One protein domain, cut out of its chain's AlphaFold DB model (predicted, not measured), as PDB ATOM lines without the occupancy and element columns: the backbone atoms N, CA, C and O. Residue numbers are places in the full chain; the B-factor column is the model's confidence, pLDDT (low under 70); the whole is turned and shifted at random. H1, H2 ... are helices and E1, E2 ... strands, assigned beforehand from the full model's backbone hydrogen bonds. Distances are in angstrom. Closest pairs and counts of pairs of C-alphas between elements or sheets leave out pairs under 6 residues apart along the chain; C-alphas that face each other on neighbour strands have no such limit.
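This is residues 57 to 158 of the 158 residues of an uncharacterized protein of Enterococcus plantarum (UniProt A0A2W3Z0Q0). A strongly twisted, curled wall of five strands has two helices, H1 and H2, over one face and no named helix on the other. The 102 printed residues hold E1, E2, E3, E4, E5, H1 and H2 in that order. The antiparallel sheet runs E1 - E2 - E3 - E4 - E5, a meander, each strand the antiparallel neighbour of the one before; with the helices it makes two layers, of mixed class. The whole is compact, with a radius of gyration of the C-alphas of 13.4 A and spans of 42 by 29 by 27 A.

Residues 57 to 58 pair with residues 65 to 66 of E1. E1, residues 65 to 69, begins at C-alpha (149.264, 125.629, 112.069). E2, residues 78 to 86, is 25.5 A long and E3, residues 89 to 98, 27.5 A. E4 is residues 110 to 115, E5 residues 118 to 121. H1, residues 129 to 139, is 15.5 A long. H2, residues 143 to 157, is 21.0 A long and ends at C-alpha (154.856, 133.752, 110.223).

Each strand forms a hairpin with the next. N and O pairs within hydrogen-bond range include N 67 and O 80, 2.8 A, N 81 and O 95, 2.8 A, N 96 and O 110, 2.8 A, and N 115 and O 118, 2.9 A. H1 and H2 are on the same face. The closest C-alphas of H1 and E5 are those of Ile 129 and Glu 121, 6.2 A apart. H2, at a height over the sheet of 7.9 A, runs across the strands, at 64 degrees to E2 on the local plane; it lies over E2 and only just over E3, with 3 C-alphas falling on E3. In both helices every O i to N i+4 pair is within hydrogen-bond range.

The C-alphas farthest apart are those of Asp 87 and Ile 102, 41.9 A. The printed part has no cut; the link E3 to E4, 11 residues, is long. The pLDDT is under 70 at residues 73 to 75 and 101 to 102.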
ATOM      1  N   ARG A  57     145.924 130.585 112.136       96.25
ATOM      2  CA  ARG A  57     146.764 130.873 113.308       96.25
ATOM      3  C   ARG A  57     147.846 129.826 113.510       96.25
ATOM      4  O   ARG A  57     147.637 128.645 113.256       96.25
ATOM      5  N   ILE A  58     148.980 130.250 114.058       94.81
ATOM      6  CA  ILE A  58     150.011 129.345 114.569       94.81
ATOM      7  C   ILE A  58     149.831 129.243 116.081       94.81
ATOM      8  O   ILE A  58     149.860 130.242 116.801       94.81
ATOM      9  N   ASN A  59     149.609 128.032 116.578       91.00
ATOM     10  CA  ASN A  59     149.496 127.787 118.006       91.00
ATOM     11  C   ASN A  59     150.879 127.924 118.659       91.00
ATOM     12  O   ASN A  59     151.774 127.120 118.415       91.00
ATOM     13  N   SER A  60     151.041 128.924 119.523       83.75
ATOM     14  CA  SER A  60     152.321 129.239 120.169       83.75
ATOM     15  C   SER A  60     152.823 128.167 121.142       83.75
ATOM     16  O   SER A  60     154.008 128.152 121.462       83.75
ATOM     17  N   VAL A  61     151.952 127.269 121.617       85.44
ATOM     18  CA  VAL A  61     152.307 126.239 122.606       85.44
ATOM     19  C   VAL A  61     152.921 125.011 121.943       85.44
ATOM     20  O   VAL A  61     153.904 124.471 122.444       85.44
ATOM     21  N   ASN A  62     152.342 124.545 120.837       85.56
ATOM     22  CA  ASN A  62     152.772 123.313 120.162       85.56
ATOM     23  C   ASN A  62     153.305 123.546 118.743       85.56
ATOM     24  O   ASN A  62     153.700 122.589 118.084       85.56
ATOM     25  N   GLY A  63     153.319 124.794 118.275       87.00
ATOM     26  CA  GLY A  63     153.818 125.166 116.961       87.00
ATOM     27  C   GLY A  63     152.988 124.616 115.804       87.00
ATOM     28  O   GLY A  63     153.522 124.561 114.704       87.00
ATOM     29  N   LYS A  64     151.735 124.192 116.019       93.69
ATOM     30  CA  LYS A  64     150.864 123.697 114.943       93.69
ATOM     31  C   LYS A  64     150.188 124.848 114.204       93.69
ATOM     32  O   LYS A  64     149.748 125.812 114.832       93.69
ATOM     33  N   LEU A  65     150.067 124.721 112.887       97.25
ATOM     34  CA  LEU A  65     149.264 125.629 112.069       97.25
ATOM     35  C   LEU A  65     147.804 125.174 112.111       97.25
ATOM     36  O   LEU A  65     147.525 123.985 111.975       97.25
ATOM     37  N   ILE A  66     146.881 126.104 112.325       97.75
ATOM     38  CA  ILE A  66     145.455 125.819 112.471       97.75
ATOM     39  C   ILE A  66     144.680 126.713 111.513       97.75
ATOM     40  O   ILE A  66     144.808 127.937 111.565       97.75
ATOM     41  N   PHE A  67     143.874 126.085 110.663       97.62
ATOM     42  CA  PHE A  67     142.877 126.731 109.820       97.62
ATOM     43  C   PHE A  67     141.506 126.482 110.434       97.62
ATOM     44  O   PHE A  67     141.085 125.333 110.556       97.62
ATOM     45  N   THR A  68     140.795 127.537 110.803       96.38
ATOM     46  CA  THR A  68     139.463 127.439 111.396       96.38
ATOM     47  C   THR A  68     138.484 128.199 110.523       96.38
ATOM     48  O   THR A  68     138.704 129.360 110.198       96.38
ATOM     49  N   ARG A  69     137.374 127.564 110.162       93.31
ATOM     50  CA  ARG A  69     136.212 128.257 109.620       93.31
ATOM     51  C   ARG A  69     135.080 128.108 110.611       93.31
ATOM     52  O   ARG A  69     134.659 126.990 110.909       93.31
ATOM     53  N   GLU A  70     134.608 129.224 111.148       87.81
ATOM     54  CA  GLU A  70     133.454 129.216 112.040       87.81
ATOM     55  C   GLU A  70     132.149 129.011 111.266       87.81
ATOM     56  O   GLU A  70     132.059 129.258 110.062       87.81
ATOM     57  N   LYS A  71     131.111 128.542 111.965       76.19
ATOM     58  CA  LYS A  71     129.804 128.328 111.336       76.19
ATOM     59  C   LYS A  71     129.170 129.674 110.973       76.19
ATOM     60  O   LYS A  71     128.690 130.388 111.855       76.19
ATOM     61  N   GLY A  72     129.125 129.982 109.683       70.12
ATOM     62  CA  GLY A  72     128.445 131.149 109.125       70.12
ATOM     63  C   GLY A  72     127.081 130.802 108.528       70.12
ATOM     64  O   GLY A  72     126.638 129.655 108.565       70.12
ATOM     65  N   ILE A  73     126.414 131.806 107.949       61.69
ATOM     66  CA  ILE A  73     125.255 131.573 107.067       61.69
ATOM     67  C   ILE A  73     125.710 130.840 105.798       61.69
ATOM     68  O   ILE A  73     125.016 129.944 105.326       61.69
ATOM     69  N   ASP A  74     126.900 131.189 105.309       64.62
ATOM     70  CA  ASP A  74     127.424 130.713 104.029       64.62
ATOM     71  C   ASP A  74     128.373 129.512 104.167       64.62
ATOM     72  O   ASP A  74     128.689 128.863 103.171       64.62
ATOM     73  N   TYR A  75     128.814 129.181 105.391       62.84
ATOM     74  CA  TYR A  75     129.890 128.214 105.607       62.84
ATOM     75  C   TYR A  75     129.670 127.258 106.784       62.84
ATOM     76  O   TYR A  75     129.292 127.660 107.888       62.84
ATOM     77  N   ASP A  76     130.000 125.987 106.553       81.81
ATOM     78  CA  ASP A  76     130.045 124.960 107.589       81.81
ATOM     79  C   ASP A  76     131.312 125.080 108.444       81.81
ATOM     80  O   ASP A  76     132.389 125.420 107.954       81.81
ATOM     81  N   TYR A  77     131.178 124.751 109.732       90.88
ATOM     82  CA  TYR A  77     132.306 124.759 110.660       90.88
ATOM     83  C   TYR A  77     133.308 123.645 110.346       90.88
ATOM     84  O   TYR A  77     132.917 122.472 110.265       90.88
ATOM     85  N   PHE A  78     134.593 123.995 110.336       94.69
ATOM     86  CA  PHE A  78     135.688 123.036 110.446       94.69
ATOM     87  C   PHE A  78     136.917 123.644 111.130       94.69
ATOM     88  O   PHE A  78     137.136 124.854 111.095       94.69
ATOM     89  N   GLU A  79     137.749 122.783 111.707       96.44
ATOM     90  CA  GLU A  79     139.116 123.104 112.110       96.44
ATOM     91  C   GLU A  79     140.073 122.083 111.479       96.44
ATOM     92  O   GLU A  79     139.879 120.877 111.611       96.44
ATOM     93  N   MET A  80     141.083 122.566 110.761       97.44
ATOM     94  CA  MET A  80     142.167 121.775 110.185       97.44
ATOM     95  C   MET A  80     143.474 122.140 110.874       97.44
ATOM     96  O   MET A  80     143.951 123.267 110.768       97.44
ATOM     97  N   THR A  81     144.065 121.174 111.562       97.88
ATOM     98  CA  THR A  81     145.342 121.326 112.253       97.88
ATOM     99  C   THR A  81     146.437 120.595 111.486       97.88
ATOM    100  O   THR A  81     146.309 119.398 111.240       97.88
ATOM    101  N   PHE A  82     147.532 121.284 111.175       97.44
ATOM    102  CA  PHE A  82     148.681 120.756 110.441       97.44
ATOM    103  C   PHE A  82     149.891 120.586 111.375       97.44
ATOM    104  O   PHE A  82     150.275 121.529 112.078       97.44
ATOM    105  N   ASP A  83     150.514 119.400 111.369       95.06
ATOM    106  CA  ASP A  83     151.864 119.193 111.922       95.06
ATOM    107  C   ASP A  83     152.907 119.596 110.873       95.06
ATOM    108  O   ASP A  83     153.224 118.813 109.973       95.06
ATOM    109  N   VAL A  84     153.399 120.833 110.979       91.19
ATOM    110  CA  VAL A  84     154.396 121.413 110.072       91.19
ATOM    111  C   VAL A  84     155.780 121.347 110.714       91.19
ATOM    112  O   VAL A  84     155.975 121.781 111.853       91.19
ATOM    113  N   ARG A  85     156.760 120.825 109.977       85.75
ATOM    114  CA  ARG A  85     158.168 120.757 110.381       85.75
ATOM    115  C   ARG A  85     159.040 121.530 109.406       85.75
ATOM    116  O   ARG A  85     158.696 121.663 108.239       85.75
ATOM    117  N   ASN A  86     160.174 122.013 109.916       80.06
ATOM    118  CA  ASN A  86     161.129 122.835 109.159       80.06
ATOM    119  C   ASN A  86     162.438 122.083 108.864       80.06
ATOM    120  O   ASN A  86     163.291 122.603 108.151       80.06
ATOM    121  N   ASP A  87     162.623 120.896 109.449       80.12
ATOM    122  CA  ASP A  87     163.788 120.040 109.213       80.12
ATOM    123  C   ASP A  87     163.411 118.545 109.354       80.12
ATOM    124  O   ASP A  87     163.361 118.018 110.475       80.12
ATOM    125  N   PRO A  88     163.075 117.859 108.242       82.69
ATOM    126  CA  PRO A  88     162.900 118.425 106.898       82.69
ATOM    127  C   PRO A  88     161.670 119.349 106.817       82.69
ATOM    128  O   PRO A  88     160.768 119.269 107.653       82.69
ATOM    129  N   ASP A  89     161.665 120.245 105.825       84.38
ATOM    130  CA  ASP A  89     160.542 121.136 105.509       84.38
ATOM    131  C   ASP A  89     159.375 120.309 104.944       84.38
ATOM    132  O   ASP A  89     159.378 119.947 103.767       84.38
ATOM    133  N   GLU A  90     158.433 119.917 105.802       91.06
ATOM    134  CA  GLU A  90     157.325 119.030 105.435       91.06
ATOM    135  C   GLU A  90     156.108 119.184 106.358       91.06
ATOM    136  O   GLU A  90     156.228 119.504 107.545       91.06
ATOM    137  N   ILE A  91     154.934 118.841 105.829       93.56
ATOM    138  CA  ILE A  91     153.717 118.599 106.607       93.56
ATOM    139  C   ILE A  91     153.582 117.091 106.780       93.56
ATOM    140  O   ILE A  91     153.611 116.365 105.790       93.56
ATOM    141  N   ARG A  92     153.430 116.606 108.015       91.12
ATOM    142  CA  ARG A  92     153.332 115.158 108.285       91.12
ATOM    143  C   ARG A  92     151.908 114.658 108.389       91.12
ATOM    144  O   ARG A  92     151.545 113.654 107.783       91.12
ATOM    145  N   GLU A  93     151.128 115.365 109.192       93.75
ATOM    146  CA  GLU A  93     149.813 114.933 109.636       93.75
ATOM    147  C   GLU A  93     148.840 116.101 109.589       93.75
ATOM    148  O   GLU A  93     149.203 117.255 109.853       93.75
ATOM    149  N   ILE A  94     147.588 115.775 109.285       97.44
ATOM    150  CA  ILE A  94     146.476 116.715 109.306       97.44
ATOM    151  C   ILE A  94     145.360 116.110 110.146       97.44
ATOM    152  O   ILE A  94     144.945 114.971 109.925       97.44
ATOM    153  N   ILE A  95     144.854 116.895 111.090       97.12
ATOM    154  CA  ILE A  95     143.679 116.555 111.892       97.12
ATOM    155  C   ILE A  95     142.542 117.465 111.445       97.12
ATOM    156  O   ILE A  95     142.710 118.683 111.412       97.12
ATOM    157  N   LEU A  96     141.400 116.878 111.093       97.12
ATOM    158  CA  LEU A  96     140.179 117.589 110.729       97.12
ATOM    159  C   LEU A  96     139.105 117.355 111.789       97.12
ATOM    160  O   LEU A  96     138.620 116.234 111.962       97.12
ATOM    161  N   ASP A  97     138.667 118.444 112.404       95.38
ATOM    162  CA  ASP A  97     137.552 118.476 113.337       95.38
ATOM    163  C   ASP A  97     136.341 119.151 112.690       95.38
ATOM    164  O   ASP A  97     136.421 120.233 112.109       95.38
ATOM    165  N   LEU A  98     135.181 118.502 112.799       92.44
ATOM    166  CA  LEU A  98     133.923 118.955 112.204       92.44
ATOM    167  C   LEU A  98     132.841 119.074 113.277       92.44
ATOM    168  O   LEU A  98     132.772 118.262 114.201       92.44
ATOM    169  N   LYS A  99     131.907 120.013 113.107       86.94
ATOM    170  CA  LYS A  99     130.674 120.088 113.913       86.94
ATOM    171  C   LYS A  99     129.470 119.693 113.063       86.94
ATOM    172  O   LYS A  99     129.433 119.907 111.857       86.94
ATOM    173  N   GLY A 100     128.467 119.065 113.670       71.56
ATOM    174  CA  GLY A 100     127.220 118.743 112.979       71.56
ATOM    175  C   GLY A 100     126.405 120.000 112.658       71.56
ATOM    176  O   GLY A 100     126.051 120.743 113.569       71.56
ATOM    177  N   ASN A 101     126.027 120.199 111.391       67.69
ATOM    178  CA  ASN A 101     125.312 121.403 110.935       67.69
ATOM    179  C   ASN A 101     123.997 121.663 111.691       67.69
ATOM    180  O   ASN A 101     123.627 122.814 111.893       67.69
ATOM    181  N   ILE A 102     123.300 120.618 112.146       66.88
ATOM    182  CA  ILE A 102     122.035 120.750 112.891       66.88
ATOM    183  C   ILE A 102     122.266 120.676 114.403       66.88
ATOM    184  O   ILE A 102     121.674 121.435 115.161       66.88
ATOM    185  N   SER A 103     123.129 119.764 114.855       70.56
ATOM    186  CA  SER A 103     123.311 119.496 116.285       70.56
ATOM    187  C   SER A 103     124.274 120.459 116.977       70.56
ATOM    188  O   SER A 103     124.252 120.540 118.201       70.56
ATOM    189  N   GLY A 104     125.171 121.114 116.230       73.62
ATOM    190  CA  GLY A 104     126.288 121.900 116.764       73.62
ATOM    191  C   GLY A 104     127.336 121.076 117.523       73.62
ATOM    192  O   GLY A 104     128.338 121.625 117.971       73.62
ATOM    193  N   LYS A 105     127.124 119.761 117.670       82.12
ATOM    194  CA  LYS A 105     128.019 118.864 118.401       82.12
ATOM    195  C   LYS A 105     129.246 118.548 117.557       82.12
ATOM    196  O   LYS A 105     129.102 118.277 116.360       82.12
ATOM    197  N   SER A 106     130.414 118.543 118.190       85.12
ATOM    198  CA  SER A 106     131.646 118.042 117.583       85.12
ATOM    199  C   SER A 106     131.478 116.575 117.193       85.12
ATOM    200  O   SER A 106     130.860 115.795 117.922       85.12
ATOM    201  N   LYS A 107     131.983 116.230 116.013       88.38
ATOM    202  CA  LYS A 107     132.167 114.851 115.563       88.38
ATOM    203  C   LYS A 107     133.533 114.353 116.035       88.38
ATOM    204  O   LYS A 107     134.359 115.158 116.459       88.38
ATOM    205  N   ASP A 108     133.751 113.049 115.932       91.88
ATOM    206  CA  ASP A 108     135.074 112.470 116.151       91.88
ATOM    207  C   ASP A 108     136.074 113.044 115.138       91.88
ATOM    208  O   ASP A 108     135.731 113.233 113.963       91.88
ATOM    209  N   SER A 109     137.297 113.307 115.600       95.12
ATOM    210  CA  SER A 109     138.391 113.812 114.772       95.12
ATOM    211  C   SER A 109     138.723 112.833 113.644       95.12
ATOM    212  O   SER A 109     138.638 111.608 113.804       95.12
ATOM    213  N   LEU A 110     139.091 113.386 112.491       96.88
ATOM    214  CA  LEU A 110     139.529 112.641 111.315       96.88
ATOM    215  C   LEU A 110     141.009 112.912 111.070       96.88
ATOM    216  O   LEU A 110     141.434 114.065 111.102       96.88
ATOM    217  N   TYR A 111     141.773 111.865 110.787       97.50
ATOM    218  CA  TYR A 111     143.225 111.924 110.678       97.50
ATOM    219  C   TYR A 111     143.677 111.561 109.263       97.50
ATOM    220  O   TYR A 111     143.145 110.641 108.623       97.50
ATOM    221  N   TYR A 112     144.667 112.304 108.782       97.69
ATOM    222  CA  TYR A 112     145.238 112.165 107.449       97.69
ATOM    223  C   TYR A 112     146.754 112.278 107.511       97.69
ATOM    224  O   TYR A 112     147.309 113.011 108.332       97.69
ATOM    225  N   GLU A 113     147.404 111.583 106.590       96.00
ATOM    226  CA  GLU A 113     148.840 111.660 106.353       96.00
ATOM    227  C   GLU A 113     149.100 112.471 105.076       96.00
ATOM    228  O   GLU A 113     148.216 112.647 104.227       96.00
ATOM    229  N   VAL A 114     150.334 112.940 104.906       95.00
ATOM    230  CA  VAL A 114     150.792 113.525 103.643       95.00
ATOM    231  C   VAL A 114     151.731 112.550 102.945       95.00
ATOM    232  O   VAL A 114     152.739 112.116 103.497       95.00
ATOM    233  N   SER A 115     151.413 112.210 101.697       93.44
ATOM    234  CA  SER A 115     152.246 111.337 100.872       93.44
ATOM    235  C   SER A 115     152.377 111.903  99.469       93.44
ATOM    236  O   SER A 115     151.379 112.095  98.776       93.44
ATOM    237  N   LYS A 116     153.619 112.148  99.030       90.44
ATOM    238  CA  LYS A 116     153.932 112.698  97.696       90.44
ATOM    239  C   LYS A 116     153.137 113.977  97.386       90.44
ATOM    240  O   LYS A 116     152.520 114.077  96.327       90.44
ATOM    241  N   ASP A 117     153.130 114.916  98.332       89.25
ATOM    242  CA  ASP A 117     152.426 116.207  98.248       89.25
ATOM    243  C   ASP A 117     150.896 116.096  98.118       89.25
ATOM    244  O   ASP A 117     150.238 117.007  97.616       89.25
ATOM    245  N   ARG A 118     150.320 114.963  98.537       94.88
ATOM    246  CA  ARG A 118     148.876 114.707  98.543       94.88
ATOM    247  C   ARG A 118     148.409 114.372  99.946       94.88
ATOM    248  O   ARG A 118     149.125 113.707 100.695       94.88
ATOM    249  N   ILE A 119     147.182 114.769 100.257       96.88
ATOM    250  CA  ILE A 119     146.521 114.354 101.492       96.88
ATOM    251  C   ILE A 119     145.939 112.960 101.268       96.88
ATOM    252  O   ILE A 119     145.171 112.743 100.328       96.88
ATOM    253  N   VAL A 120     146.314 112.012 102.121       96.44
ATOM    254  CA  VAL A 120     145.858 110.621 102.055       96.44
ATOM    255  C   VAL A 120     145.266 110.190 103.392       96.44
ATOM    256  O   VAL A 120     145.547 110.770 104.439       96.44
ATOM    257  N   GLU A 121     144.400 109.184 103.360       95.75
ATOM    258  CA  GLU A 121     143.814 108.619 104.577       95.75
ATOM    259  C   GLU A 121     144.905 108.015 105.475       95.75
ATOM    260  O   GLU A 121     145.774 107.296 104.977       95.75
ATOM    261  N   SER A 122     144.853 108.300 106.785       92.38
ATOM    262  CA  SER A 122     145.711 107.619 107.767       92.38
ATOM    263  C   SER A 122     145.400 106.124 107.774       92.38
ATOM    264  O   SER A 122     144.241 105.710 107.698       92.38
ATOM    265  N   SER A 123     146.445 105.306 107.883       85.69
ATOM    266  CA  SER A 123     146.306 103.845 107.925       85.69
ATOM    267  C   SER A 123     145.902 103.295 109.297       85.69
ATOM    268  O   SER A 123     145.482 102.138 109.392       85.69
ATOM    269  N   LEU A 124     146.033 104.098 110.357       85.44
ATOM    270  CA  LEU A 124     145.890 103.660 111.749       85.44
ATOM    271  C   LEU A 124     144.698 104.290 112.476       85.44
ATOM    272  O   LEU A 124     144.330 103.821 113.554       85.44
ATOM    273  N   ASP A 125     144.077 105.309 111.885       91.88
ATOM    274  CA  ASP A 125     143.139 106.186 112.576       91.88
ATOM    275  C   ASP A 125     141.790 106.313 111.862       91.88
ATOM    276  O   ASP A 125     141.591 105.898 110.719       91.88
ATOM    277  N   ASN A 126     140.836 106.936 112.555       92.88
ATOM    278  CA  ASN A 126     139.554 107.306 111.973       92.88
ATOM    279  C   ASN A 126     139.760 108.314 110.835       92.88
ATOM    280  O   ASN A 126     140.355 109.373 111.027       92.88
ATOM    281  N   THR A 127     139.234 108.007 109.654       94.25
ATOM    282  CA  THR A 127     139.464 108.803 108.449       94.25
ATOM    283  C   THR A 127     138.234 108.815 107.548       94.25
ATOM    284  O   THR A 127     137.345 107.964 107.654       94.25
ATOM    285  N   ASN A 128     138.132 109.839 106.704       94.56
ATOM    286  CA  ASN A 128     137.056 109.975 105.731       94.56
ATOM    287  C   ASN A 128     137.482 110.924 104.610       94.56
ATOM    288  O   ASN A 128     137.226 112.127 104.678       94.56
ATOM    289  N   ILE A 129     138.065 110.389 103.537       94.19
ATOM    290  CA  ILE A 129     138.562 111.210 102.424       94.19
ATOM    291  C   ILE A 129     137.495 112.132 101.812       94.19
ATOM    292  O   ILE A 129     137.797 113.230 101.351       94.19
ATOM    293  N   LYS A 130     136.211 111.742 101.855       94.38
ATOM    294  CA  LYS A 130     135.114 112.582 101.347       94.38
ATOM    295  C   LYS A 130     134.882 113.816 102.216       94.38
ATOM    296  O   LYS A 130     134.372 114.810 101.712       94.38
ATOM    297  N   ALA A 131     135.190 113.747 103.508       93.81
ATOM    298  CA  ALA A 131     135.045 114.875 104.414       93.81
ATOM    299  C   ALA A 131     136.082 115.958 104.104       93.81
ATOM    300  O   ALA A 131     135.699 117.104 103.886       93.81
ATOM    301  N   ILE A 132     137.363 115.593 103.996       95.56
ATOM    302  CA  ILE A 132     138.410 116.555 103.634       95.56
ATOM    303  C   ILE A 132     138.252 117.062 102.198       95.56
ATOM    304  O   ILE A 132     138.407 118.255 101.966       95.56
ATOM    305  N   ALA A 133     137.820 116.216 101.253       95.62
ATOM    306  CA  ALA A 133     137.524 116.656  99.889       95.62
ATOM    307  C   ALA A 133     136.445 117.753  99.846       95.62
ATOM    308  O   ALA A 133     136.610 118.736  99.133       95.62
ATOM    309  N   LYS A 134     135.377 117.629 100.646       94.00
ATOM    310  CA  LYS A 134     134.343 118.671 100.761       94.00
ATOM    311  C   LYS A 134     134.870 119.964 101.373       94.00
ATOM    312  O   LYS A 134     134.437 121.038 100.973       94.00
ATOM    313  N   VAL A 135     135.774 119.866 102.349       94.88
ATOM    314  CA  VAL A 135     136.413 121.055 102.924       94.88
ATOM    315  C   VAL A 135     137.224 121.764 101.845       94.88
ATOM    316  O   VAL A 135     136.981 122.940 101.608       94.88
ATOM    317  N   LEU A 136     138.090 121.048 101.128       96.00
ATOM    318  CA  LEU A 136     138.900 121.595 100.033       96.00
ATOM    319  C   LEU A 136     138.045 122.203  98.907       96.00
ATOM    320  O   LEU A 136     138.318 123.311  98.457       96.00
ATOM    321  N   GLU A 137     136.951 121.540  98.522       94.44
ATOM    322  CA  GLU A 137     135.966 122.076  97.571       94.44
ATOM    323  C   GLU A 137     135.337 123.381  98.085       94.44
ATOM    324  O   GLU A 137     135.218 124.345  97.338       94.44
ATOM    325  N   SER A 138     135.013 123.464  99.380       92.81
ATOM    326  CA  SER A 138     134.498 124.696 100.001       92.81
ATOM    327  C   SER A 138     135.540 125.818 100.121       92.81
ATOM    328  O   SER A 138     135.189 126.962 100.427       92.81
ATOM    329  N   LEU A 139     136.824 125.496  99.941       94.56
ATOM    330  CA  LEU A 139     137.920 126.458  99.854       94.56
ATOM    331  C   LEU A 139     138.198 126.876  98.406       94.56
ATOM    332  O   LEU A 139     138.820 127.913  98.212       94.56
ATOM    333  N   ASP A 140     137.713 126.119  97.420       96.06
ATOM    334  CA  ASP A 140     138.081 126.229  96.002       96.06
ATOM    335  C   ASP A 140     139.594 126.067  95.768       96.06
ATOM    336  O   ASP A 140     140.205 126.787  94.986       96.06
ATOM    337  N   TYR A 141     140.210 125.119  96.484       96.88
ATOM    338  CA  TYR A 141     141.631 124.794  96.339       96.88
ATOM    339  C   TYR A 141     141.866 123.288  96.342       96.88
ATOM    340  O   TYR A 141     141.178 122.525  97.020       96.88
ATOM    341  N   SER A 142     142.887 122.850  95.607       97.38
ATOM    342  CA  SER A 142     143.358 121.469  95.682       97.38
ATOM    343  C   SER A 142     144.080 121.178  97.002       97.38
ATOM    344  O   SER A 142     144.563 122.073  97.697       97.38
ATOM    345  N   ASP A 143     144.202 119.892  97.334       96.12
ATOM    346  CA  ASP A 143     145.010 119.436  98.466       96.12
ATOM    347  C   ASP A 143     146.462 119.913  98.353       96.12
ATOM    348  O   ASP A 143     147.025 120.404  99.326       96.12
ATOM    349  N   LYS A 144     147.044 119.842  97.153       96.38
ATOM    350  CA  LYS A 144     148.402 120.320  96.894       96.38
ATOM    351  C   LYS A 144     148.555 121.821  97.156       96.38
ATOM    352  O   LYS A 144     149.509 122.219  97.812       96.38
ATOM    353  N   GLU A 145     147.634 122.647  96.661       97.44
ATOM    354  CA  GLU A 145     147.682 124.101  96.878       97.44
ATOM    355  C   GLU A 145     147.568 124.448  98.363       97.44
ATOM    356  O   GLU A 145     148.339 125.263  98.863       97.44
ATOM    357  N   ILE A 146     146.670 123.776  99.090       97.69
ATOM    358  CA  ILE A 146     146.512 123.967 100.536       97.69
ATOM    359  C   ILE A 146     147.760 123.537 101.310       97.69
ATOM    360  O   ILE A 146     148.165 124.241 102.233       97.69
ATOM    361  N   LEU A 147     148.396 122.423 100.937       97.06
ATOM    362  CA  LEU A 147     149.649 121.974 101.552       97.06
ATOM    363  C   LEU A 147     150.798 122.959 101.290       97.06
ATOM    364  O   LEU A 147     151.515 123.329 102.219       97.06
ATOM    365  N   GLU A 148     150.959 123.417 100.045       95.69
ATOM    366  CA  GLU A 148     151.987 124.402  99.688       95.69
ATOM    367  C   GLU A 148     151.785 125.728 100.428       95.69
ATOM    368  O   GLU A 148     152.752 126.311 100.931       95.69
ATOM    369  N   PHE A 149     150.537 126.186 100.522       97.38
ATOM    370  CA  PHE A 149     150.174 127.388 101.260       97.38
ATOM    371  C   PHE A 149     150.422 127.235 102.762       97.38
ATOM    372  O   PHE A 149     151.032 128.114 103.364       97.38
ATOM    373  N   ALA A 150     150.018 126.114 103.367       96.62
ATOM    374  CA  ALA A 150     150.243 125.840 104.782       96.62
ATOM    375  C   ALA A 150     151.737 125.870 105.142       96.62
ATOM    376  O   ALA A 150     152.125 126.535 106.106       96.62
ATOM    377  N   GLN A 151     152.588 125.230 104.333       94.81
ATOM    378  CA  GLN A 151     154.040 125.258 104.534       94.81
ATOM    379  C   GLN A 151     154.597 126.683 104.400       94.81
ATOM    380  O   GLN A 151     155.357 127.144 105.254       94.81
ATOM    381  N   TRP A 152     154.200 127.411 103.348       95.31
ATOM    382  CA  TRP A 152     154.638 128.793 103.139       95.31
ATOM    383  C   TRP A 152     154.201 129.707 104.288       95.31
ATOM    384  O   TRP A 152     155.030 130.451 104.816       95.31
ATOM    385  N   TYR A 153     152.938 129.635 104.711       95.88
ATOM    386  CA  TYR A 153     152.390 130.495 105.756       95.88
ATOM    387  C   TYR A 153     153.118 130.254 107.074       95.88
ATOM    388  O   TYR A 153     153.531 131.206 107.737       95.88
ATOM    389  N   TYR A 154     153.328 128.983 107.431       94.19
ATOM    390  CA  TYR A 154     154.055 128.618 108.638       94.19
ATOM    391  C   TYR A 154     155.480 129.178 108.643       94.19
ATOM    392  O   TYR A 154     155.886 129.830 109.602       94.19
ATOM    393  N   ASN A 155     156.221 128.988 107.551       91.50
ATOM    394  CA  ASN A 155     157.614 129.418 107.454       91.50
ATOM    395  C   ASN A 155     157.796 130.943 107.458       91.50
ATOM    396  O   ASN A 155     158.849 131.418 107.880       91.50
ATOM    397  N   ASN A 156     156.797 131.708 107.012       92.31
ATOM    398  CA  ASN A 156     156.868 133.172 106.968       92.31
ATOM    399  C   ASN A 156     156.306 133.866 108.219       92.31
ATOM    400  O   ASN A 156     156.561 135.055 108.396       92.31
ATOM    401  N   ASN A 157     155.563 133.156 109.078       90.62
ATOM    402  CA  ASN A 157     154.856 133.752 110.223       90.62
ATOM    403  C   ASN A 157     155.193 133.124 111.590       90.62
ATOM    404  O   ASN A 157     154.573 133.492 112.590       90.62
ATOM    405  N   LYS A 158     156.129 132.171 111.648       75.31
ATOM    406  CA  LYS A 158     156.603 131.552 112.896       75.31
ATOM    407  C   LYS A 158     157.551 132.451 113.691       75.31
ATOM    408  O   LYS A 158     158.415 133.108 113.071       75.31
TER     409      LYS A 158